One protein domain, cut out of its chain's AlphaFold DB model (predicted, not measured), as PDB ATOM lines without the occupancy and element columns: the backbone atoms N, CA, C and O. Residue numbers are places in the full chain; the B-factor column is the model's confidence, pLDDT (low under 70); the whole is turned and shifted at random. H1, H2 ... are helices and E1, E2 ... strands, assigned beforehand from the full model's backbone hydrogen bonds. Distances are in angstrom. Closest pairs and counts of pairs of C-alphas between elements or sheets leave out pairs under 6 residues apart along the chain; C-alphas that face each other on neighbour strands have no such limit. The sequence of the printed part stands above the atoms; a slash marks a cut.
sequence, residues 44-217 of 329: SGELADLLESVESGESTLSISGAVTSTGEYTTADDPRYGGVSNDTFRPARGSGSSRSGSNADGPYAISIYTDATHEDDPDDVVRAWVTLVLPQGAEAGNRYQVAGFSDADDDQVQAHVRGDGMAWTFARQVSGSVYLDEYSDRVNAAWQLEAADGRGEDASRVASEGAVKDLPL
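This is residues 44 to 217 of the 329 residues of an uncharacterized protein of Halomonas sp. 1513 (UniProt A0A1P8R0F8). The domain is a flattened barrel of ten strands, nearly closed, with two walls whose strands cross: E8, E9, E10 and E1 make one wall, and E4, E5 and E7 make the other. E6 joins the walls along one side, the short strands E2 and E3 pair with E4 near the opposite side, and the one helix, H1, packs on the outside of the wall of E8, E9 and E10. The printed part has 174 residues, with named elements in the order H1, E1, E2, E3, E4, E5, E6, E7, E8, E9, E10; the class is mostly strand. The ten strands make one branched sheet in which E6 and E7 are parallel and the other neighbour pairs antiparallel. The whole is compact, with a radius of gyration of the C-alphas of 15.1 A and spans of 42 by 37 by 33 A.

Begin in the sheet with E10, residues 204 to 216; it starts at C-alpha 204, (-25.872, 44.628, -12.853), and runs 33.6 A to C-alpha 216, (-44.530, 36.730, 13.979). Just before it come E8, residues 173 to 183 and 26.3 A long, and E9, residues 186 to 197 and 32.1 A long. Look next at E4, residues 108 to 118, and E5, residues 121 to 133, which measure 29.2 A and 29.4 A. After them you find E6, residues 143 to 148, and E7, residues 157 to 163, of 16.6 A and 19.8 A. Go back for E1, residues 59 to 65 and 20.7 A long, and the short strands E2, residues 67 to 69, and E3, residues 88 to 91. H1, residues 44 to 52, begins at C-alpha 44, (-45.611, 57.325, 2.113), and is 12.5 A long.

Start at E9, which has E8 on one side and E10 on the other; E8, E9 and E10 form a meander, each strand the antiparallel neighbour of the one before. Look for N 191 and O 210 at 2.8 A between E9 and E10, and N 179 and O 190 at 2.8 A between E8 and E9. E1 is an edge strand beside E10, with N 62 and O 209 2.8 A apart. From E8 walk to E6, with N 144 and O 178 at 2.8 A, then to its parallel neighbour E7, with N 159 and O 147 at 2.9 A. E7 is antiparallel to E5, with N 131 and O 160 at 2.9 A. E3, E4 and E5 form a second meander; N 114 and O 128 are 2.9 A apart between E4 and E5, and N 90 and O 109 are 3.0 A apart between E3 and E4. E2 lies on the same side of E4 as E3, with N 68 and O 117 at 2.9 A. The closest C-alphas of E1 and E4, those of Leu 61 and Thr 114, are 6.4 A apart. H1 is on the sheet at a height of 8.0 A, over E9 and only just over E10, where 3 of its 9 C-alphas fall; it runs slantwise to the strands, at 59.7 degrees to E9 on the local plane, only just short of across. Its closest C-alphas to E10 are those of Leu 51 and Ala 211, 5.4 A. In H1, 4 of 5 O i to N i+4 pairs are within hydrogen-bond range.

The C-alphas farthest apart, those of Ala 104 and Glu 201, are 44.0 A from each other. The printed part has no cut. The long links are E2 to E3, residues 70 to 87, and E3 to E4, residues 92 to 107. The mean pLDDT of the printed part is 89.3; look for values under 70 at residue 44, residues 82 to 85, residue 95 and residues 165 to 167.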
ATOM      1  N   SER A  44     -45.116  58.118   0.975       58.91
ATOM      2  CA  SER A  44     -45.611  57.325   2.113       58.91
ATOM      3  C   SER A  44     -46.902  56.572   1.795       58.91
ATOM      4  O   SER A  44     -47.170  55.561   2.431       58.91
ATOM      5  N   GLY A  45     -47.682  57.053   0.821       77.00
ATOM      6  CA  GLY A  45     -48.902  56.378   0.373       77.00
ATOM      7  C   GLY A  45     -48.612  55.077  -0.369       77.00
ATOM      8  O   GLY A  45     -49.255  54.080  -0.095       77.00
ATOM      9  N   GLU A  46     -47.592  55.052  -1.227       87.50
ATOM     10  CA  GLU A  46     -47.318  53.899  -2.094       87.50
ATOM     11  C   GLU A  46     -46.905  52.645  -1.310       87.50
ATOM     12  O   GLU A  46     -47.453  51.571  -1.532       87.50
ATOM     13  N   LEU A  47     -46.002  52.778  -0.328       91.25
ATOM     14  CA  LEU A  47     -45.612  51.645   0.521       91.25
ATOM     15  C   LEU A  47     -46.742  51.196   1.458       91.25
ATOM     16  O   LEU A  47     -46.846  50.012   1.767       91.25
ATOM     17  N   ALA A  48     -47.588  52.124   1.910       90.50
ATOM     18  CA  ALA A  48     -48.762  51.779   2.707       90.50
ATOM     19  C   ALA A  48     -49.810  51.038   1.858       90.50
ATOM     20  O   ALA A  48     -50.347  50.027   2.299       90.50
ATOM     21  N   ASP A  49     -50.047  51.486   0.624       92.31
ATOM     22  CA  ASP A  49     -50.946  50.834  -0.331       92.31
ATOM     23  C   ASP A  49     -50.433  49.433  -0.709       92.31
ATOM     24  O   ASP A  49     -51.216  48.483  -0.778       92.31
ATOM     25  N   LEU A  50     -49.115  49.283  -0.893       92.88
ATOM     26  CA  LEU A  50     -48.475  47.984  -1.107       92.88
ATOM     27  C   LEU A  50     -48.706  47.050   0.086       92.88
ATOM     28  O   LEU A  50     -49.123  45.910  -0.103       92.88
ATOM     29  N   LEU A  51     -48.490  47.527   1.314       94.31
ATOM     30  CA  LEU A  51     -48.738  46.742   2.526       94.31
ATOM     31  C   LEU A  51     -50.213  46.334   2.670       94.31
ATOM     32  O   LEU A  51     -50.515  45.211   3.070       94.31
ATOM     33  N   GLU A  52     -51.141  47.224   2.320       93.75
ATOM     34  CA  GLU A  52     -52.579  46.941   2.355       93.75
ATOM     35  C   GLU A  52     -53.028  45.943   1.282       93.75
ATOM     36  O   GLU A  52     -54.089  45.333   1.426       93.75
ATOM     37  N   SER A  53     -52.220  45.725   0.242       93.00
ATOM     38  CA  SER A  53     -52.477  44.699  -0.772       93.00
ATOM     39  C   SER A  53     -52.155  43.271  -0.312       93.00
ATOM     40  O   SER A  53     -52.608  42.321  -0.948       93.00
ATOM     41  N   VAL A  54     -51.400  43.118   0.784       93.56
ATOM     42  CA  VAL A  54     -50.985  41.820   1.336       93.56
ATOM     43  C   VAL A  54     -51.985  41.351   2.392       93.56
ATOM     44  O   VAL A  54     -52.391  42.115   3.275       93.56
ATOM     45  N   GLU A  55     -52.395  40.084   2.317       93.56
ATOM     46  CA  GLU A  55     -53.264  39.484   3.329       93.56
ATOM     47  C   GLU A  55     -52.500  39.221   4.641       93.56
ATOM     48  O   GLU A  55     -51.282  39.066   4.676       93.56
ATOM     49  N   SER A  56     -53.223  39.195   5.762       92.06
ATOM     50  CA  SER A  56     -52.636  38.920   7.081       92.06
ATOM     51  C   SER A  56     -51.970  37.540   7.112       92.06
ATOM     52  O   SER A  56     -52.601  36.538   6.772       92.06
ATOM     53  N   GLY A  57     -50.713  37.487   7.551       88.62
ATOM     54  CA  GLY A  57     -49.899  36.274   7.588       88.62
ATOM     55  C   GLY A  57     -49.191  35.948   6.270       88.62
ATOM     56  O   GLY A  57     -48.510  34.924   6.206       88.62
ATOM     57  N   GLU A  58     -49.335  36.786   5.240       91.62
ATOM     58  CA  GLU A  58     -48.683  36.615   3.943       91.62
ATOM     59  C   GLU A  58     -47.555  37.633   3.717       91.62
ATOM     60  O   GLU A  58     -47.382  38.624   4.440       91.62
ATOM     61  N   SER A  59     -46.770  37.371   2.677       93.56
ATOM     62  CA  SER A  59     -45.737  38.261   2.179       93.56
ATOM     63  C   SER A  59     -45.721  38.265   0.654       93.56
ATOM     64  O   SER A  59     -46.242  37.371  -0.014       93.56
ATOM     65  N   THR A  60     -45.099  39.293   0.095       94.00
ATOM     66  CA  THR A  60     -44.784  39.373  -1.324       94.00
ATOM     67  C   THR A  60     -43.380  39.922  -1.503       94.00
ATOM     68  O   THR A  60     -42.927  40.789  -0.750       94.00
ATOM     69  N   LEU A  61     -42.686  39.410  -2.512       95.56
ATOM     70  CA  LEU A  61     -41.386  39.897  -2.928       95.56
ATOM     71  C   LEU A  61     -41.290  39.802  -4.448       95.56
ATOM     72  O   LEU A  61     -41.332  38.717  -5.024       95.56
ATOM     73  N   SER A  62     -41.116  40.951  -5.088       95.44
ATOM     74  CA  SER A  62     -40.774  41.062  -6.496       95.44
ATOM     75  C   SER A  62     -39.349  41.581  -6.641       95.44
ATOM     76  O   SER A  62     -38.922  42.504  -5.945       95.44
ATOM     77  N   ILE A  63     -38.597  40.966  -7.549       95.50
ATOM     78  CA  ILE A  63     -37.255  41.392  -7.949       95.50
ATOM     79  C   ILE A  63     -37.263  41.509  -9.472       95.50
ATOM     80  O   ILE A  63     -37.812  40.647 -10.157       95.50
ATOM     81  N   SER A  64     -36.671  42.569 -10.010       95.19
ATOM     82  CA  SER A  64     -36.563  42.797 -11.452       95.19
ATOM     83  C   SER A  64     -35.206  43.391 -11.827       95.19
ATOM     84  O   SER A  64     -34.551  44.020 -10.997       95.19
ATOM     85  N   GLY A  65     -34.790  43.212 -13.083       93.75
ATOM     86  CA  GLY A  65     -33.481  43.631 -13.591       93.75
ATOM     87  C   GLY A  65     -32.612  42.422 -13.926       93.75
ATOM     88  O   GLY A  65     -33.105  41.467 -14.523       93.75
ATOM     89  N   ALA A  66     -31.341  42.450 -13.518       91.81
ATOM     90  CA  ALA A  66     -30.394  41.348 -13.741       91.81
ATOM     91  C   ALA A  66     -30.845  40.022 -13.095       91.81
ATOM     92  O   ALA A  66     -30.491  38.936 -13.548       91.81
ATOM     93  N   VAL A  67     -31.663  40.122 -12.045       91.38
ATOM     94  CA  VAL A  67     -32.385  39.014 -11.417       91.38
ATOM     95  C   VAL A  67     -33.871  39.314 -11.522       91.38
ATOM     96  O   VAL A  67     -34.291  40.444 -11.276       91.38
ATOM     97  N   THR A  68     -34.669  38.309 -11.872       94.50
ATOM     98  CA  THR A  68     -36.124  38.443 -11.968       94.50
ATOM     99  C   THR A  68     -36.808  37.374 -11.129       94.50
ATOM    100  O   THR A  68     -36.588  36.182 -11.333       94.50
ATOM    101  N   SER A  69     -37.645  37.794 -10.179       93.38
ATOM    102  CA  SER A  69     -38.491  36.887  -9.400       93.38
ATOM    103  C   SER A  69     -39.508  36.203 -10.311       93.38
ATOM    104  O   SER A  69     -40.138  36.872 -11.134       93.38
ATOM    105  N   THR A  70     -39.746  34.909 -10.123       90.00
ATOM    106  CA  THR A  70     -40.802  34.180 -10.848       90.00
ATOM    107  C   THR A  70     -42.197  34.455 -10.275       90.00
ATOM    108  O   THR A  70     -43.199  34.121 -10.906       90.00
ATOM    109  N   GLY A  71     -42.255  35.083  -9.094       81.69
ATOM    110  CA  GLY A  71     -43.471  35.306  -8.314       81.69
ATOM    111  C   GLY A  71     -43.859  34.113  -7.436       81.69
ATOM    112  O   GLY A  71     -44.862  34.185  -6.733       81.69
ATOM    113  N   GLU A  72     -43.091  33.021  -7.471       83.12
ATOM    114  CA  GLU A  72     -43.319  31.856  -6.619       83.12
ATOM    115  C   GLU A  72     -42.624  32.029  -5.263       83.12
ATOM    116  O   GLU A  72     -41.432  32.333  -5.187       83.12
ATOM    117  N   TYR A  73     -43.379  31.817  -4.186       82.88
ATOM    118  CA  TYR A  73     -42.859  31.822  -2.824       82.88
ATOM    119  C   TYR A  73     -42.089  30.533  -2.529       82.88
ATOM    120  O   TYR A  73     -42.572  29.430  -2.802       82.88
ATOM    121  N   THR A  74     -40.917  30.665  -1.913       77.00
ATOM    122  CA  THR A  74     -40.139  29.509  -1.474       77.00
ATOM    123  C   THR A  74     -40.607  29.051  -0.093       77.00
ATOM    124  O   THR A  74     -40.724  29.862   0.819       77.00
ATOM    125  N   THR A  75     -40.810  27.744   0.095       74.69
ATOM    126  CA  THR A  75     -41.131  27.163   1.409       74.69
ATOM    127  C   THR A  75     -39.969  26.345   1.966       74.69
ATOM    128  O   THR A  75     -39.127  25.824   1.229       74.69
ATOM    129  N   ALA A  76     -39.925  26.188   3.292       70.06
ATOM    130  CA  ALA A  76     -38.912  25.365   3.955       70.06
ATOM    131  C   ALA A  76     -39.000  23.872   3.586       70.06
ATOM    132  O   ALA A  76     -38.004  23.165   3.731       70.06
ATOM    133  N   ASP A  77     -40.154  23.427   3.081       71.06
ATOM    134  CA  ASP A  77     -40.412  22.052   2.642       71.06
ATOM    135  C   ASP A  77     -40.001  21.794   1.184       71.06
ATOM    136  O   ASP A  77     -40.075  20.654   0.716       71.06
ATOM    137  N   ASP A  78     -39.578  22.824   0.444       77.00
ATOM    138  CA  ASP A  78     -39.179  22.653  -0.945       77.00
ATOM    139  C   ASP A  78     -37.875  21.831  -1.046       77.00
ATOM    140  O   ASP A  78     -36.814  22.259  -0.563       77.00
ATOM    141  N   PRO A  79     -37.905  20.654  -1.702       76.12
ATOM    142  CA  PRO A  79     -36.747  19.773  -1.788       76.12
ATOM    143  C   PRO A  79     -35.588  20.364  -2.604       76.12
ATOM    144  O   PRO A  79     -34.471  19.857  -2.488       76.12
ATOM    145  N   ARG A  80     -35.812  21.416  -3.409       80.31
ATOM    146  CA  ARG A  80     -34.762  22.093  -4.192       80.31
ATOM    147  C   ARG A  80     -33.707  22.753  -3.305       80.31
ATOM    148  O   ARG A  80     -32.547  22.814  -3.705       80.31
ATOM    149  N   TYR A  81     -34.084  23.218  -2.111       74.88
ATOM    150  CA  TYR A  81     -33.246  24.122  -1.308       74.88
ATOM    151  C   TYR A  81     -32.675  23.507  -0.025       74.88
ATOM    152  O   TYR A  81     -31.893  24.154   0.666       74.88
ATOM    153  N   GLY A  82     -33.006  22.249   0.290       61.56
ATOM    154  CA  GLY A  82     -32.382  21.519   1.399       61.56
ATOM    155  C   GLY A  82     -32.722  22.032   2.809       61.56
ATOM    156  O   GLY A  82     -31.996  21.704   3.746       61.56
ATOM    157  N   GLY A  83     -33.815  22.792   2.968       63.28
ATOM    158  CA  GLY A  83     -34.366  23.221   4.262       63.28
ATOM    159  C   GLY A  83     -34.132  24.694   4.655       63.28
ATOM    160  O   GLY A  83     -33.196  25.352   4.203       63.28
ATOM    161  N   VAL A  84     -35.027  25.181   5.531       60.09
ATOM    162  CA  VAL A  84     -35.165  26.542   6.114       60.09
ATOM    163  C   VAL A  84     -35.156  27.684   5.085       60.09
ATOM    164  O   VAL A  84     -34.284  28.555   5.080       60.09
ATOM    165  N   SER A  85     -36.172  27.675   4.222       68.00
ATOM    166  CA  SER A  85     -36.515  28.739   3.270       68.00
ATOM    167  C   SER A  85     -37.905  29.282   3.596       68.00
ATOM    168  O   SER A  85     -38.858  29.031   2.871       68.00
ATOM    169  N   ASN A  86     -38.063  29.922   4.743       83.19
ATOM    170  CA  ASN A  86     -39.319  30.556   5.120       83.19
ATOM    171  C   ASN A  86     -39.037  31.981   5.550       83.19
ATOM    172  O   ASN A  86     -37.964  32.261   6.087       83.19
ATOM    173  N   ASP A  87     -40.020  32.848   5.376       91.19
ATOM    174  CA  ASP A  87     -39.946  34.205   5.880       91.19
ATOM    175  C   ASP A  87     -39.639  34.228   7.368       91.19
ATOM    176  O   ASP A  87     -40.153  33.427   8.157       91.19
ATOM    177  N   THR A  88     -38.757  35.147   7.747       92.94
ATOM    178  CA  THR A  88     -38.350  35.293   9.140       92.94
ATOM    179  C   THR A  88     -38.355  36.746   9.561       92.94
ATOM    180  O   THR A  88     -37.792  37.608   8.892       92.94
ATOM    181  N   PHE A  89     -38.933  36.981  10.730       95.81
ATOM    182  CA  PHE A  89     -38.747  38.180  11.521       95.81
ATOM    183  C   PHE A  89     -38.084  37.747  12.825       95.81
ATOM    184  O   PHE A  89     -38.606  36.877  13.513       95.81
ATOM    185  N   ARG A  90     -36.878  38.232  13.124       94.75
ATOM    186  CA  ARG A  90     -36.071  37.718  14.248       94.75
ATOM    187  C   ARG A  90     -35.032  38.728  14.721       94.75
ATOM    188  O   ARG A  90     -34.711  39.636  13.959       94.75
ATOM    189  N   PRO A  91     -34.410  38.548  15.896       95.12
ATOM    190  CA  PRO A  91     -33.256  39.357  16.283       95.12
ATOM    191  C   PRO A  91     -32.131  39.300  15.245       95.12
ATOM    192  O   PRO A  91     -31.837  38.248  14.657       95.12
ATOM    193  N   ALA A  92     -31.500  40.447  14.995       93.31
ATOM    194  CA  ALA A  92     -30.387  40.538  14.066       93.31
ATOM    195  C   ALA A  92     -29.205  39.709  14.586       93.31
ATOM    196  O   ALA A  92     -28.802  39.808  15.742       93.31
ATOM    197  N   ARG A  93     -28.626  38.864  13.730       87.06
ATOM    198  CA  ARG A  93     -27.666  37.842  14.181       87.06
ATOM    199  C   ARG A  93     -26.253  38.359  14.447       87.06
ATOM    200  O   ARG A  93     -25.491  37.618  15.054       87.06
ATOM    201  N   GLY A  94     -25.902  39.560  13.981       77.06
ATOM    202  CA  GLY A  94     -24.541  40.093  14.060       77.06
ATOM    203  C   GLY A  94     -23.530  39.262  13.265       77.06
ATOM    204  O   GLY A  94     -23.066  38.214  13.706       77.06
ATOM    205  N   SER A  95     -23.148  39.722  12.078       69.62
ATOM    206  CA  SER A  95     -22.001  39.178  11.346       69.62
ATOM    207  C   SER A  95     -21.337  40.251  10.482       69.62
ATOM    208  O   SER A  95     -21.999  40.990   9.753       69.62
ATOM    209  N   GLY A  96     -20.008  40.360  10.576       74.69
ATOM    210  CA  GLY A  96     -19.259  41.425   9.901       74.69
ATOM    211  C   GLY A  96     -19.729  42.814  10.348       74.69
ATOM    212  O   GLY A  96     -19.709  43.106  11.537       74.69
ATOM    213  N   SER A  97     -20.164  43.639   9.393       71.75
ATOM    214  CA  SER A  97     -20.724  44.982   9.630       71.75
ATOM    215  C   SER A  97     -22.206  44.978  10.046       71.75
ATOM    216  O   SER A  97     -22.783  46.036  10.279       71.75
ATOM    217  N   SER A  98     -22.857  43.808  10.099       78.44
ATOM    218  CA  SER A  98     -24.260  43.700  10.513       78.44
ATOM    219  C   SER A  98     -24.412  43.961  12.002       78.44
ATOM    220  O   SER A  98     -23.686  43.382  12.814       78.44
ATOM    221  N   ARG A  99     -25.459  44.703  12.357       89.12
ATOM    222  CA  ARG A  99     -25.900  44.850  13.746       89.12
ATOM    223  C   ARG A  99     -26.304  43.498  14.343       89.12
ATOM    224  O   ARG A  99     -26.736  42.587  13.625       89.12
ATOM    225  N   SER A 100     -26.153  43.385  15.657       90.12
ATOM    226  CA  SER A 100     -26.645  42.275  16.475       90.12
ATOM    227  C   SER A 100     -27.769  42.766  17.375       90.12
ATOM    228  O   SER A 100     -27.645  43.860  17.922       90.12
ATOM    229  N   GLY A 101     -28.807  41.957  17.561       91.69
ATOM    230  CA  GLY A 101     -29.929  42.283  18.429       91.69
ATOM    231  C   GLY A 101     -30.341  41.153  19.361       91.69
ATOM    232  O   GLY A 101     -29.921  40.005  19.180       91.69
ATOM    233  N   SER A 102     -31.171  41.507  20.342       93.12
ATOM    234  CA  SER A 102     -31.764  40.589  21.316       93.12
ATOM    235  C   SER A 102     -33.245  40.318  21.032       93.12
ATOM    236  O   SER A 102     -33.877  41.027  20.247       93.12
ATOM    237  N   ASN A 103     -33.816  39.301  21.681       93.31
ATOM    238  CA  ASN A 103     -35.255  39.038  21.655       93.31
ATOM    239  C   ASN A 103     -36.062  40.227  22.185       93.31
ATOM    240  O   ASN A 103     -37.132  40.494  21.648       93.31
ATOM    241  N   ALA A 104     -35.563  40.920  23.213       90.75
ATOM    242  CA  ALA A 104     -36.296  41.975  23.911       90.75
ATOM    243  C   ALA A 104     -36.222  43.342  23.214       90.75
ATOM    244  O   ALA A 104     -37.225  44.045  23.155       90.75
ATOM    245  N   ASP A 105     -35.050  43.705  22.685       89.38
ATOM    246  CA  ASP A 105     -34.767  45.089  22.275       89.38
ATOM    247  C   ASP A 105     -34.407  45.226  20.788       89.38
ATOM    248  O   ASP A 105     -34.181  46.332  20.287       89.38
ATOM    249  N   GLY A 106     -34.300  44.108  20.062       92.25
ATOM    250  CA  GLY A 106     -33.743  44.114  18.718       92.25
ATOM    251  C   GLY A 106     -32.295  44.643  18.710       92.25
ATOM    252  O   GLY A 106     -31.568  44.453  19.688       92.25
ATOM    253  N   PRO A 107     -31.820  45.258  17.610       93.75
ATOM    254  CA  PRO A 107     -32.522  45.428  16.342       93.75
ATOM    255  C   PRO A 107     -32.951  44.088  15.740       93.75
ATOM    256  O   PRO A 107     -32.257  43.075  15.857       93.75
ATOM    257  N   TYR A 108     -34.098  44.093  15.072       95.50
ATOM    258  CA  TYR A 108     -34.621  42.919  14.378       95.50
ATOM    259  C   TYR A 108     -34.287  42.949  12.881       95.50
ATOM    260  O   TYR A 108     -34.074  44.003  12.276       95.50
ATOM    261  N   ALA A 109     -34.251  41.764  12.289       95.50
ATOM    262  CA  ALA A 109     -34.075  41.529  10.873       95.50
ATOM    263  C   ALA A 109     -35.332  40.884  10.280       95.50
ATOM    264  O   ALA A 109     -35.912  39.977  10.883       95.50
ATOM    265  N   ILE A 110     -35.694  41.329   9.082       96.19
ATOM    266  CA  ILE A 110     -36.744  40.755   8.242       96.19
ATOM    267  C   ILE A 110     -36.048  40.086   7.057       96.19
ATOM    268  O   ILE A 110     -35.195  40.702   6.414       96.19
ATOM    269  N   SER A 111     -36.388  38.835   6.766       94.94
ATOM    270  CA  SER A 111     -35.934  38.136   5.564       94.94
ATOM    271  C   SER A 111     -37.124  37.525   4.849       94.94
ATOM    272  O   SER A 111     -37.813  36.716   5.467       94.94
ATOM    273  N   ILE A 112     -37.324  37.905   3.585       95.12
ATOM    274  CA  ILE A 112     -38.433  37.436   2.743       95.12
ATOM    275  C   ILE A 112     -37.876  36.725   1.514       95.12
ATOM    276  O   ILE A 112     -36.918  37.220   0.909       95.12
ATOM    277  N   TYR A 113     -38.442  35.565   1.180       93.50
ATOM    278  CA  TYR A 113     -37.914  34.636   0.177       93.50
ATOM    279  C   TYR A 113     -38.814  34.532  -1.061       93.50
ATOM    280  O   TYR A 113     -40.034  34.613  -0.976       93.50
ATOM    281  N   THR A 114     -38.200  34.320  -2.222       93.38
ATOM    282  CA  THR A 114     -38.876  34.066  -3.501       93.38
ATOM    283  C   THR A 114     -37.995  33.193  -4.384       93.38
ATOM    284  O   THR A 114     -36.773  33.162  -4.233       93.38
ATOM    285  N   ASP A 115     -38.591  32.566  -5.384       92.94
ATOM    286  CA  ASP A 115     -37.854  32.004  -6.506       92.94
ATOM    287  C   ASP A 115     -37.516  33.097  -7.528       92.94
ATOM    288  O   ASP A 115     -38.298  34.028  -7.763       92.94
ATOM    289  N   ALA A 116     -36.338  32.995  -8.140       93.31
ATOM    290  CA  ALA A 116     -35.866  33.920  -9.160       93.31
ATOM    291  C   ALA A 116     -34.939  33.241 -10.176       93.31
ATOM    292  O   ALA A 116     -34.351  32.194  -9.905       93.31
ATOM    293  N   THR A 117     -34.779  33.882 -11.330       92.75
ATOM    294  CA  THR A 117     -33.795  33.527 -12.360       92.75
ATOM    295  C   THR A 117     -32.840  34.692 -12.606       92.75
ATOM    296  O   THR A 117     -33.159  35.851 -12.317       92.75
ATOM    297  N   HIS A 118     -31.655  34.390 -13.132       91.31
ATOM    298  CA  HIS A 118     -30.673  35.394 -13.542       91.31
ATOM    299  C   HIS A 118     -30.704  35.571 -15.062       91.31
ATOM    300  O   HIS A 118     -30.942  34.613 -15.792       91.31
ATOM    301  N   GLU A 119     -30.430  36.774 -15.565       90.25
ATOM    302  CA  GLU A 119     -30.463  37.049 -17.011       90.25
ATOM    303  C   GLU A 119     -29.466  36.199 -17.824       90.25
ATOM    304  O   GLU A 119     -29.764  35.792 -18.946       90.25
ATOM    305  N   ASP A 120     -28.311  35.891 -17.228       88.38
ATOM    306  CA  ASP A 120     -27.283  35.018 -17.817       88.38
ATOM    307  C   ASP A 120     -27.619  33.517 -17.749       88.38
ATOM    308  O   ASP A 120     -27.013  32.728 -18.476       88.38
ATOM    309  N   ASP A 121     -28.556  33.114 -16.885       88.62
ATOM    310  CA  ASP A 121     -28.996  31.723 -16.738       88.62
ATOM    311  C   ASP A 121     -30.515  31.652 -16.480       88.62
ATOM    312  O   ASP A 121     -30.968  31.392 -15.363       88.62
ATOM    313  N   PRO A 122     -31.336  31.951 -17.505       88.62
ATOM    314  CA  PRO A 122     -32.783  32.074 -17.343       88.62
ATOM    315  C   PRO A 122     -33.495  30.730 -17.137       88.62
ATOM    316  O   PRO A 122     -34.667  30.725 -16.763       88.62
ATOM    317  N   ASP A 123     -32.816  29.609 -17.407       89.69
ATOM    318  CA  ASP A 123     -33.361  28.256 -17.252       89.69
ATOM    319  C   ASP A 123     -33.132  27.692 -15.833       89.69
ATOM    320  O   ASP A 123     -33.740  26.675 -15.480       89.69
ATOM    321  N   ASP A 124     -32.289  28.337 -15.016       88.81
ATOM    322  CA  ASP A 124     -31.995  27.930 -13.639       88.81
ATOM    323  C   ASP A 124     -32.787  28.767 -12.621       88.81
ATOM    324  O   ASP A 124     -32.513  29.946 -12.380       88.81
ATOM    325  N   VAL A 125     -33.801  28.142 -12.014       90.88
ATOM    326  CA  VAL A 125     -34.620  28.758 -10.961       90.88
ATOM    327  C   VAL A 125     -33.993  28.479  -9.607       90.88
ATOM    328  O   VAL A 125     -33.933  27.334  -9.147       90.88
ATOM    329  N   VAL A 126     -33.610  29.544  -8.913       89.38
ATOM    330  CA  VAL A 126     -32.957  29.459  -7.609       89.38
ATOM    331  C   VAL A 126     -33.698  30.278  -6.563       89.38
ATOM    332  O   VAL A 126     -34.470  31.181  -6.876       89.38
ATOM    333  N   ARG A 127     -33.413  29.983  -5.296       91.06
ATOM    334  CA  ARG A 127     -33.901  30.778  -4.174       91.06
ATOM    335  C   ARG A 127     -33.206  32.136  -4.177       91.06
ATOM    336  O   ARG A 127     -31.975  32.202  -4.220       91.06
ATOM    337  N   ALA A 128     -33.995  33.193  -4.068       92.25
ATOM    338  CA  ALA A 128     -33.573  34.565  -3.846       92.25
ATOM    339  C   ALA A 128     -34.277  35.145  -2.617       92.25
ATOM    340  O   ALA A 128     -35.325  34.664  -2.187       92.25
ATOM    341  N   TRP A 129     -33.677  36.156  -1.998       93.50
ATOM    342  CA  TRP A 129     -34.266  36.784  -0.821       93.50
ATOM    343  C   TRP A 129     -33.761  38.200  -0.598       93.50
ATOM    344  O   TRP A 129     -32.641  38.563  -0.976       93.50
ATOM    345  N   VAL A 130     -34.587  38.979   0.095       94.56
ATOM    346  CA  VAL A 130     -34.215  40.276   0.659       94.56
ATOM    347  C   VAL A 130     -33.982  40.106   2.150       94.56
ATOM    348  O   VAL A 130     -34.689  39.362   2.823       94.56
ATOM    349  N   THR A 131     -32.964  40.770   2.690       94.69
ATOM    350  CA  THR A 131     -32.783  40.914   4.140       94.69
ATOM    351  C   THR A 131     -32.693  42.382   4.502       94.69
ATOM    352  O   THR A 131     -31.875  43.097   3.928       94.69
ATOM    353  N   LEU A 132     -33.496  42.789   5.479       96.12
ATOM    354  CA  LEU A 132     -33.556  44.131   6.045       96.12
ATOM    355  C   LEU A 132     -33.193  44.040   7.528       96.12
ATOM    356  O   LEU A 132     -33.906  43.384   8.281       96.12
ATOM    357  N   VAL A 133     -32.106  44.674   7.961       96.38
ATOM    358  CA  VAL A 133     -31.759  44.820   9.383       96.38
ATOM    359  C   VAL A 133     -32.085  46.239   9.804       96.38
ATOM    360  O   VAL A 133     -31.494  47.202   9.311       96.38
ATOM    361  N   LEU A 134     -33.050  46.361  10.705       95.62
ATOM    362  CA  LEU A 134     -33.602  47.643  11.112       95.62
ATOM    363  C   LEU A 134     -32.627  48.414  12.023       95.62
ATOM    364  O   LEU A 134     -31.714  47.817  12.612       95.62
ATOM    365  N   PRO A 135     -32.757  49.748  12.120       94.56
ATOM    366  CA  PRO A 135     -32.018  50.527  13.105       94.56
ATOM    367  C   PRO A 135     -32.406  50.152  14.531       94.56
ATOM    368  O   PRO A 135     -33.503  49.661  14.803       94.56
ATOM    369  N   GLN A 136     -31.467  50.359  15.449       91.50
ATOM    370  CA  GLN A 136     -31.739  50.172  16.866       91.50
ATOM    371  C   GLN A 136     -32.778  51.205  17.316       91.50
ATOM    372  O   GLN A 136     -32.665  52.381  16.978       91.50
ATOM    373  N   GLY A 137     -33.791  50.763  18.065       90.75
ATOM    374  CA  GLY A 137     -34.898  51.634  18.467       90.75
ATOM    375  C   GLY A 137     -35.814  52.038  17.308       90.75
ATOM    376  O   GLY A 137     -36.419  53.103  17.368       90.75
ATOM    377  N   ALA A 138     -35.899  51.228  16.244       94.00
ATOM    378  CA  ALA A 138     -36.924  51.416  15.224       94.00
ATOM    379  C   ALA A 138     -38.328  51.397  15.859       94.00
ATOM    380  O   ALA A 138     -38.597  50.656  16.803       94.00
ATOM    381  N   GLU A 139     -39.224  52.215  15.324       94.00
ATOM    382  CA  GLU A 139     -40.570  52.435  15.834       94.00
ATOM    383  C   GLU A 139     -41.575  52.289  14.689       94.00
ATOM    384  O   GLU A 139     -41.328  52.713  13.555       94.00
ATOM    385  N   ALA A 140     -42.728  51.712  15.013       93.81
ATOM    386  CA  ALA A 140     -43.879  51.631  14.126       93.81
ATOM    387  C   ALA A 140     -44.363  53.025  13.673       93.81
ATOM    388  O   ALA A 140     -44.266  54.012  14.403       93.81
ATOM    389  N   GLY A 141     -44.911  53.097  12.462       92.56
ATOM    390  CA  GLY A 141     -45.384  54.321  11.817       92.56
ATOM    391  C   GLY A 141     -44.299  55.136  11.106       92.56
ATOM    392  O   GLY A 141     -44.620  56.153  10.488       92.56
ATOM    393  N   ASN A 142     -43.033  54.713  11.158       94.62
ATOM    394  CA  ASN A 142     -41.916  55.439  10.563       94.62
ATOM    395  C   ASN A 142     -41.446  54.836   9.237       94.62
ATOM    396  O   ASN A 142     -41.621  53.652   8.939       94.62
ATOM    397  N   ARG A 143     -40.787  55.686   8.446       95.12
ATOM    398  CA  ARG A 143     -40.067  55.294   7.237       95.12
ATOM    399  C   ARG A 143     -38.578  55.497   7.447       95.12
ATOM    400  O   ARG A 143     -38.153  56.555   7.904       95.12
ATOM    401  N   TYR A 144     -37.803  54.510   7.032       96.62
ATOM    402  CA  TYR A 144     -36.358  54.498   7.163       96.62
ATOM    403  C   TYR A 144     -35.704  54.469   5.789       96.62
ATOM    404  O   TYR A 144     -36.169  53.775   4.880       96.62
ATOM    405  N   GLN A 145     -34.621  55.230   5.647       97.44
ATOM    406  CA  GLN A 145     -33.751  55.135   4.480       97.44
ATOM    407  C   GLN A 145     -32.974  53.825   4.527       97.44
ATOM    408  O   GLN A 145     -32.664  53.303   5.601       97.44
ATOM    409  N   VAL A 146     -32.668  53.301   3.347       96.06
ATOM    410  CA  VAL A 146     -31.937  52.049   3.191       96.06
ATOM    411  C   VAL A 146     -30.562  52.318   2.610       96.06
ATOM    412  O   VAL A 146     -30.420  53.102   1.674       96.06
ATOM    413  N   ALA A 147     -29.575  51.596   3.127       93.94
ATOM    414  CA  ALA A 147     -28.235  51.546   2.577       93.94
ATOM    415  C   ALA A 147     -27.666  50.118   2.629       93.94
ATOM    416  O   ALA A 147     -28.194  49.221   3.298       93.94
ATOM    417  N   GLY A 148     -26.575  49.888   1.895       87.69
ATOM    418  CA  GLY A 148     -25.843  48.623   1.945       87.69
ATOM    419  C   GLY A 148     -25.245  48.359   3.330       87.69
ATOM    420  O   GLY A 148     -24.924  49.280   4.076       87.69
ATOM    421  N   PHE A 149     -25.042  47.088   3.679       80.44
ATOM    422  CA  PHE A 149     -24.645  46.667   5.037       80.44
ATOM    423  C   PHE A 149     -23.405  47.363   5.608       80.44
ATOM    424  O   PHE A 149     -23.339  47.596   6.810       80.44
ATOM    425  N   SER A 150     -22.407  47.640   4.772       79.81
ATOM    426  CA  SER A 150     -21.158  48.268   5.219       79.81
ATOM    427  C   SER A 150     -21.200  49.794   5.219       79.81
ATOM    428  O   SER A 150     -20.289  50.401   5.772       79.81
ATOM    429  N   ASP A 151     -22.211  50.381   4.581       86.75
ATOM    430  CA  ASP A 151     -22.288  51.816   4.298       86.75
ATOM    431  C   ASP A 151     -23.458  52.492   5.033       86.75
ATOM    432  O   ASP A 151     -23.541  53.714   5.040       86.75
ATOM    433  N   ALA A 152     -24.357  51.709   5.635       91.25
ATOM    434  CA  ALA A 152     -25.511  52.212   6.365       91.25
ATOM    435  C   ALA A 152     -25.121  52.886   7.685       91.25
ATOM    436  O   ALA A 152     -24.467  52.270   8.534       91.25
ATOM    437  N   ASP A 153     -25.607  54.111   7.876       92.75
ATOM    438  CA  ASP A 153     -25.540  54.838   9.145       92.75
ATOM    439  C   ASP A 153     -26.463  54.204  10.201       92.75
ATOM    440  O   ASP A 153     -27.374  53.441   9.870       92.75
ATOM    441  N   ASP A 154     -26.247  54.514  11.485       91.81
ATOM    442  CA  ASP A 154     -26.949  53.914  12.635       91.81
ATOM    443  C   ASP A 154     -28.487  54.010  12.570       91.81
ATOM    444  O   ASP A 154     -29.180  53.119  13.069       91.81
ATOM    445  N   ASP A 155     -29.021  55.047  11.926       94.56
ATOM    446  CA  ASP A 155     -30.453  55.315  11.740       94.56
ATOM    447  C   ASP A 155     -31.035  54.721  10.443       94.56
ATOM    448  O   ASP A 155     -32.249  54.747  10.230       94.56
ATOM    449  N   GLN A 156     -30.191  54.149   9.582       96.38
ATOM    450  CA  GLN A 156     -30.592  53.540   8.317       96.38
ATOM    451  C   GLN A 156     -30.812  52.031   8.450       96.38
ATOM    452  O   GLN A 156     -30.207  51.348   9.284       96.38
ATOM    453  N   VAL A 157     -31.661  51.485   7.581       96.56
ATOM    454  CA  VAL A 157     -31.831  50.037   7.419       96.56
ATOM    455  C   VAL A 157     -30.667  49.482   6.608       96.56
ATOM    456  O   VAL A 157     -30.386  49.960   5.508       96.56
ATOM    457  N   GLN A 158     -30.028  48.431   7.121       95.75
ATOM    458  CA  GLN A 158     -29.043  47.668   6.361       95.75
ATOM    459  C   GLN A 158     -29.788  46.685   5.458       95.75
ATOM    460  O   GLN A 158     -30.537  45.845   5.960       95.75
ATOM    461  N   ALA A 159     -29.585  46.763   4.146       94.31
ATOM    462  CA  ALA A 159     -30.286  45.895   3.208       94.31
ATOM    463  C   ALA A 159     -29.367  45.119   2.273       94.31
ATOM    464  O   ALA A 159     -28.213  45.468   2.010       94.31
ATOM    465  N   HIS A 160     -29.920  44.020   1.782       90.12
ATOM    466  CA  HIS A 160     -29.215  43.047   0.984       90.12
ATOM    467  C   HIS A 160     -30.204  42.277   0.093       90.12
ATOM    468  O   HIS A 160     -31.231  41.826   0.601       90.12
ATOM    469  N   VAL A 161     -29.846  42.040  -1.177       91.69
ATOM    470  CA  VAL A 161     -30.543  41.115  -2.099       91.69
ATOM    471  C   VAL A 161     -29.596  39.979  -2.524       91.69
ATOM    472  O   VAL A 161     -28.509  40.248  -3.050       91.69
ATOM    473  N   ARG A 162     -29.982  38.715  -2.282       91.19
ATOM    474  CA  ARG A 162     -29.157  37.498  -2.502       91.19
ATOM    475  C   ARG A 162     -29.890  36.488  -3.365       91.19
ATOM    476  O   ARG A 162     -31.118  36.493  -3.410       91.19
ATOM    477  N   GLY A 163     -29.128  35.564  -3.940       89.38
ATOM    478  CA  GLY A 163     -29.634  34.270  -4.380       89.38
ATOM    479  C   GLY A 163     -28.593  33.162  -4.249       89.38
ATOM    480  O   GLY A 163     -27.397  33.430  -4.119       89.38
ATOM    481  N   ASP A 164     -29.061  31.912  -4.243       84.81
ATOM    482  CA  ASP A 164     -28.199  30.724  -4.146       84.81
ATOM    483  C   ASP A 164     -27.521  30.370  -5.485       84.81
ATOM    484  O   ASP A 164     -26.430  29.797  -5.496       84.81
ATOM    485  N   GLY A 165     -28.134  30.736  -6.614       68.12
ATOM    486  CA  GLY A 165     -27.561  30.590  -7.956       68.12
ATOM    487  C   GLY A 165     -26.462  31.611  -8.213       68.12
ATOM    488  O   GLY A 165     -26.538  32.731  -7.717       68.12
ATOM    489  N   MET A 166     -25.405  31.208  -8.932       69.50
ATOM    490  CA  MET A 166     -24.234  32.028  -9.323       69.50
ATOM    491  C   MET A 166     -23.583  32.880  -8.201       69.50
ATOM    492  O   MET A 166     -22.691  33.682  -8.473       69.50
ATOM    493  N   ALA A 167     -23.981  32.686  -6.939       68.19
ATOM    494  CA  ALA A 167     -23.604  33.465  -5.764       68.19
ATOM    495  C   ALA A 167     -23.762  34.999  -5.913       68.19
ATOM    496  O   ALA A 167     -22.940  35.747  -5.370       68.19
ATOM    497  N   TRP A 168     -24.792  35.495  -6.619       80.19
ATOM    498  CA  TRP A 168     -25.007  36.948  -6.724       80.19
ATOM    499  C   TRP A 168     -25.401  37.564  -5.375       80.19
ATOM    500  O   TRP A 168     -26.205  37.033  -4.603       80.19
ATOM    501  N   THR A 169     -24.809  38.722  -5.078       86.38
ATOM    502  CA  THR A 169     -24.988  39.418  -3.803       86.38
ATOM    503  C   THR A 169     -24.973  40.933  -3.992       86.38
ATOM    504  O   THR A 169     -23.922  41.576  -3.968       86.38
ATOM    505  N   PHE A 170     -26.151  41.543  -4.042       87.56
ATOM    506  CA  PHE A 170     -26.287  42.995  -4.080       87.56
ATOM    507  C   PHE A 170     -26.322  43.538  -2.645       87.56
ATOM    508  O   PHE A 170     -27.350  43.505  -1.972       87.56
ATOM    509  N   ALA A 171     -25.159  43.955  -2.127       81.31
ATOM    510  CA  ALA A 171     -24.994  44.301  -0.705       81.31
ATOM    511  C   ALA A 171     -24.320  45.656  -0.423       81.31
ATOM    512  O   ALA A 171     -24.224  46.048   0.738       81.31
ATOM    513  N   ARG A 172     -23.791  46.332  -1.451       78.75
ATOM    514  CA  ARG A 172     -23.007  47.573  -1.295       78.75
ATOM    515  C   ARG A 172     -23.786  48.791  -1.765       78.75
ATOM    516  O   ARG A 172     -24.206  49.607  -0.961       78.75
ATOM    517  N   GLN A 173     -24.027  48.874  -3.069       88.12
ATOM    518  CA  GLN A 173     -24.816  49.952  -3.656       88.12
ATOM    519  C   GLN A 173     -26.287  49.585  -3.525       88.12
ATOM    520  O   GLN A 173     -26.868  49.114  -4.492       88.12
ATOM    521  N   VAL A 174     -26.840  49.709  -2.321       91.88
ATOM    522  CA  VAL A 174     -28.271  49.531  -2.054       91.88
ATOM    523  C   VAL A 174     -28.828  50.872  -1.602       91.88
ATOM    524  O   VAL A 174     -28.196  51.553  -0.798       91.88
ATOM    525  N   SER A 175     -29.988  51.248  -2.118       95.00
ATOM    526  CA  SER A 175     -30.706  52.464  -1.743       95.00
ATOM    527  C   SER A 175     -32.206  52.231  -1.813       95.00
ATOM    528  O   SER A 175     -32.652  51.301  -2.477       95.00
ATOM    529  N   GLY A 176     -32.985  53.075  -1.151       95.44
ATOM    530  CA  GLY A 176     -34.437  52.971  -1.144       95.44
ATOM    531  C   GLY A 176     -34.983  53.220   0.248       95.44
ATOM    532  O   GLY A 176     -34.402  53.976   1.030       95.44
ATOM    533  N   SER A 177     -36.100  52.583   0.573       96.88
ATOM    534  CA  SER A 177     -36.756  52.824   1.853       96.88
ATOM    535  C   SER A 177     -37.613  51.667   2.330       96.88
ATOM    536  O   SER A 177     -38.165  50.919   1.525       96.88
ATOM    537  N   VAL A 178     -37.765  51.595   3.649       97.44
ATOM    538  CA  VAL A 178     -38.655  50.666   4.349       97.44
ATOM    539  C   VAL A 178     -39.663  51.478   5.149       97.44
ATOM    540  O   VAL A 178     -39.278  52.379   5.894       97.44
ATOM    541  N   TYR A 179     -40.940  51.159   5.005       97.12
ATOM    542  CA  TYR A 179     -42.013  51.618   5.875       97.12
ATOM    543  C   TYR A 179     -42.341  50.520   6.890       97.12
ATOM    544  O   TYR A 179     -42.545  49.370   6.500       97.12
ATOM    545  N   LEU A 180     -42.365  50.874   8.176       96.38
ATOM    546  CA  LEU A 180     -42.798  49.999   9.264       96.38
ATOM    547  C   LEU A 180     -44.149  50.485   9.780       96.38
ATOM    548  O   LEU A 180     -44.241  51.603  10.280       96.38
ATOM    549  N   ASP A 181     -45.177  49.648   9.696       95.94
ATOM    550  CA  ASP A 181     -46.505  49.940  10.248       95.94
ATOM    551  C   ASP A 181     -46.685  49.326  11.644       95.94
ATOM    552  O   ASP A 181     -47.172  49.990  12.554       95.94
ATOM    553  N   GLU A 182     -46.189  48.105  11.855       93.31
ATOM    554  CA  GLU A 182     -46.198  47.416  13.149       93.31
ATOM    555  C   GLU A 182     -44.838  46.765  13.410       93.31
ATOM    556  O   GLU A 182     -44.219  46.221  12.491       93.31
ATOM    557  N   TYR A 183     -44.359  46.846  14.655       90.88
ATOM    558  CA  TYR A 183     -43.014  46.413  15.027       90.88
ATOM    559  C   TYR A 183     -42.911  46.056  16.519       90.88
ATOM    560  O   TYR A 183     -42.697  46.933  17.353       90.88
ATOM    561  N   SER A 184     -43.107  44.776  16.859       88.69
ATOM    562  CA  SER A 184     -42.834  44.200  18.192       88.69
ATOM    563  C   SER A 184     -42.894  42.666  18.124       88.69
ATOM    564  O   SER A 184     -41.978  42.039  17.606       88.69
ATOM    565  N   ASP A 185     -43.996  42.052  18.571       92.31
ATOM    566  CA  ASP A 185     -44.206  40.594  18.541       92.31
ATOM    567  C   ASP A 185     -44.518  40.078  17.128       92.31
ATOM    568  O   ASP A 185     -44.486  38.877  16.854       92.31
ATOM    569  N   ARG A 186     -44.841  41.005  16.228       95.88
ATOM    570  CA  ARG A 186     -45.047  40.805  14.800       95.88
ATOM    571  C   ARG A 186     -44.530  42.014  14.035       95.88
ATOM    572  O   ARG A 186     -44.288  43.069  14.633       95.88
ATOM    573  N   VAL A 187     -44.383  41.856  12.725       97.00
ATOM    574  CA  VAL A 187     -43.994  42.945  11.833       97.00
ATOM    575  C   VAL A 187     -44.959  43.100  10.663       97.00
ATOM    576  O   VAL A 187     -45.302  42.123   9.993       97.00
ATOM    577  N   ASN A 188     -45.332  44.356  10.411       97.56
ATOM    578  CA  ASN A 188     -45.956  44.810   9.174       97.56
ATOM    579  C   ASN A 188     -44.985  45.786   8.518       97.56
ATOM    580  O   ASN A 188     -44.676  46.837   9.091       97.56
ATOM    581  N   ALA A 189     -44.472  45.439   7.344       97.81
ATOM    582  CA  ALA A 189     -43.474  46.254   6.670       97.81
ATOM    583  C   ALA A 189     -43.632  46.187   5.157       97.81
ATOM    584  O   ALA A 189     -43.972  45.142   4.611       97.81
ATOM    585  N   ALA A 190     -43.313  47.288   4.490       98.00
ATOM    586  CA  ALA A 190     -43.217  47.369   3.039       98.00
ATOM    587  C   ALA A 190     -41.928  48.084   2.644       98.00
ATOM    588  O   ALA A 190     -41.454  48.974   3.354       98.00
ATOM    589  N   TRP A 191     -41.342  47.701   1.518       97.94
ATOM    590  CA  TRP A 191     -40.086  48.270   1.053       97.94
ATOM    591  C   TRP A 191     -40.022  48.374  -0.460       97.94
ATOM    592  O   TRP A 191     -40.615  47.589  -1.196       97.94
ATOM    593  N   GLN A 192     -39.208  49.328  -0.894       97.44
ATOM    594  CA  GLN A 192     -38.749  49.475  -2.267       97.44
ATOM    595  C   GLN A 192     -37.256  49.774  -2.229       97.44
ATOM    596  O   GLN A 192     -36.812  50.666  -1.498       97.44
ATOM    597  N   LEU A 193     -36.493  49.004  -2.992       95.69
ATOM    598  CA  LEU A 193     -35.041  49.014  -3.022       95.69
ATOM    599  C   LEU A 193     -34.550  49.034  -4.462       95.69
ATOM    600  O   LEU A 193     -35.058  48.318  -5.319       95.69
ATOM    601  N   GLU A 194     -33.464  49.751  -4.683       95.00
ATOM    602  CA  GLU A 194     -32.600  49.574  -5.837       95.00
ATOM    603  C   GLU A 194     -31.243  49.091  -5.348       95.00
ATOM    604  O   GLU A 194     -30.711  49.599  -4.355       95.00
ATOM    605  N   ALA A 195     -30.673  48.115  -6.045       93.19
ATOM    606  CA  ALA A 195     -29.342  47.632  -5.757       93.19
ATOM    607  C   ALA A 195     -28.510  47.432  -7.025       93.19
ATOM    608  O   ALA A 195     -29.031  47.120  -8.095       93.19
ATOM    609  N   ALA A 196     -27.197  47.611  -6.905       90.69
ATOM    610  CA  ALA A 196     -26.258  47.420  -7.999       90.69
ATOM    611  C   ALA A 196     -25.005  46.651  -7.559       90.69
ATOM    612  O   ALA A 196     -24.491  46.838  -6.449       90.69
ATOM    613  N   ASP A 197     -24.491  45.816  -8.458       86.38
ATOM    614  CA  ASP A 197     -23.175  45.189  -8.350       86.38
ATOM    615  C   ASP A 197     -22.319  45.558  -9.571       86.38
ATOM    616  O   ASP A 197     -22.800  45.607 -10.699       86.38
ATOM    617  N   GLY A 198     -21.045  45.881  -9.348       82.19
ATOM    618  CA  GLY A 198     -20.165  46.469 -10.364       82.19
ATOM    619  C   GLY A 198     -20.109  48.005 -10.345       82.19
ATOM    620  O   GLY A 198     -20.385  48.652  -9.333       82.19
ATOM    621  N   ARG A 199     -19.635  48.619 -11.440       75.94
ATOM    622  CA  ARG A 199     -19.406  50.074 -11.541       75.94
ATOM    623  C   ARG A 199     -19.890  50.619 -12.879       75.94
ATOM    624  O   ARG A 199     -19.619  50.025 -13.913       75.94
ATOM    625  N   GLY A 200     -20.464  51.821 -12.852       76.12
ATOM    626  CA  GLY A 200     -20.838  52.548 -14.065       76.12
ATOM    627  C   GLY A 200     -22.062  51.954 -14.762       76.12
ATOM    628  O   GLY A 200     -22.995  51.498 -14.102       76.12
ATOM    629  N   GLU A 201     -22.068  52.021 -16.091       77.12
ATOM    630  CA  GLU A 201     -23.177  51.557 -16.938       77.12
ATOM    631  C   GLU A 201     -23.242  50.026 -17.037       77.12
ATOM    632  O   GLU A 201     -24.325  49.486 -17.219       77.12
ATOM    633  N   ASP A 202     -22.118  49.337 -16.817       80.44
ATOM    634  CA  ASP A 202     -22.015  47.869 -16.850       80.44
ATOM    635  C   ASP A 202     -22.418  47.205 -15.519       80.44
ATOM    636  O   ASP A 202     -22.243  46.002 -15.341       80.44
ATOM    637  N   ALA A 203     -22.879  47.986 -14.536       84.50
ATOM    638  CA  ALA A 203     -23.308  47.436 -13.259       84.50
ATOM    639  C   ALA A 203     -24.617  46.655 -13.432       84.50
ATOM    640  O   ALA A 203     -25.609  47.213 -13.907       84.50
ATOM    641  N   SER A 204     -24.639  45.401 -12.982       87.88
ATOM    642  CA  SER A 204     -25.872  44.628 -12.853       87.88
ATOM    643  C   SER A 204     -26.753  45.315 -11.820       87.88
ATOM    644  O   SER A 204     -26.314  45.587 -10.701       87.88
ATOM    645  N   ARG A 205     -27.988  45.632 -12.205       91.69
ATOM    646  CA  ARG A 205     -28.941  46.358 -11.365       91.69
ATOM    647  C   ARG A 205     -30.150  45.497 -11.093       91.69
ATOM    648  O   ARG A 205     -30.631  44.800 -11.984       91.69
ATOM    649  N   VAL A 206     -30.649  45.602  -9.874       93.75
ATOM    650  CA  VAL A 206     -31.906  45.000  -9.463       93.75
ATOM    651  C   VAL A 206     -32.758  46.041  -8.759       93.75
ATOM    652  O   VAL A 206     -32.254  46.828  -7.960       93.75
ATOM    653  N   ALA A 207     -34.049  46.039  -9.054       95.56
ATOM    654  CA  ALA A 207     -35.057  46.695  -8.243       95.56
ATOM    655  C   ALA A 207     -35.816  45.615  -7.476       95.56
ATOM    656  O   ALA A 207     -36.108  44.550  -8.027       95.56
ATOM    657  N   SER A 208     -36.116  45.875  -6.211       95.44
ATOM    658  CA  SER A 208     -36.908  44.983  -5.381       95.44
ATOM    659  C   SER A 208     -38.007  45.748  -4.672       95.44
ATOM    660  O   SER A 208     -37.760  46.771  -4.042       95.44
ATOM    661  N   GLU A 209     -39.209  45.200  -4.743       96.81
ATOM    662  CA  GLU A 209     -40.372  45.654  -4.004       96.81
ATOM    663  C   GLU A 209     -40.911  44.481  -3.195       96.81
ATOM    664  O   GLU A 209     -40.908  43.342  -3.663       96.81
ATOM    665  N   GLY A 210     -41.367  44.736  -1.978       96.56
ATOM    666  CA  GLY A 210     -42.060  43.706  -1.229       96.56
ATOM    667  C   GLY A 210     -42.742  44.234   0.011       96.56
ATOM    668  O   GLY A 210     -42.550  45.379   0.424       96.56
ATOM    669  N   ALA A 211     -43.574  43.379   0.585       96.94
ATOM    670  CA  ALA A 211     -44.299  43.664   1.804       96.94
ATOM    671  C   ALA A 211     -44.585  42.383   2.580       96.94
ATOM    672  O   ALA A 211     -44.588  41.284   2.030       96.94
ATOM    673  N   VAL A 212     -44.812  42.535   3.876       96.44
ATOM    674  CA  VAL A 212     -45.158  41.452   4.789       96.44
ATOM    675  C   VAL A 212     -46.147  41.956   5.828       96.44
ATOM    676  O   VAL A 212     -45.977  43.066   6.342       96.44
ATOM    677  N   LYS A 213     -47.164  41.146   6.139       96.38
ATOM    678  CA  LYS A 213     -48.215  41.489   7.101       96.38
ATOM    679  C   LYS A 213     -48.360  40.401   8.158       96.38
ATOM    680  O   LYS A 213     -48.470  39.223   7.840       96.38
ATOM    681  N   ASP A 214     -48.389  40.808   9.420       95.75
ATOM    682  CA  ASP A 214     -48.537  39.959  10.601       95.75
ATOM    683  C   ASP A 214     -47.491  38.830  10.718       95.75
ATOM    684  O   ASP A 214     -47.787  37.764  11.262       95.75
ATOM    685  N   LEU A 215     -46.251  39.038  10.255       95.44
ATOM    686  CA  LEU A 215     -45.192  38.026  10.388       95.44
ATOM    687  C   LEU A 215     -44.697  37.960  11.846       95.44
ATOM    688  O   LEU A 215     -44.137  38.947  12.332       95.44
ATOM    689  N   PRO A 216     -44.879  36.831  12.563       95.44
ATOM    690  CA  PRO A 216     -44.530  36.730  13.979       95.44
ATOM    691  C   PRO A 216     -43.020  36.731  14.236       95.44
ATOM    692  O   PRO A 216     -42.223  36.196  13.456       95.44
ATOM    693  N   LEU A 217     -42.635  37.267  15.394       94.38
ATOM    694  CA  LEU A 217     -41.259  37.249  15.871       94.38
ATOM    695  C   LEU A 217     -40.810  35.814  16.178       94.38
ATOM    696  O   LEU A 217     -41.357  35.112  17.026       94.38
TER     697      LEU A 217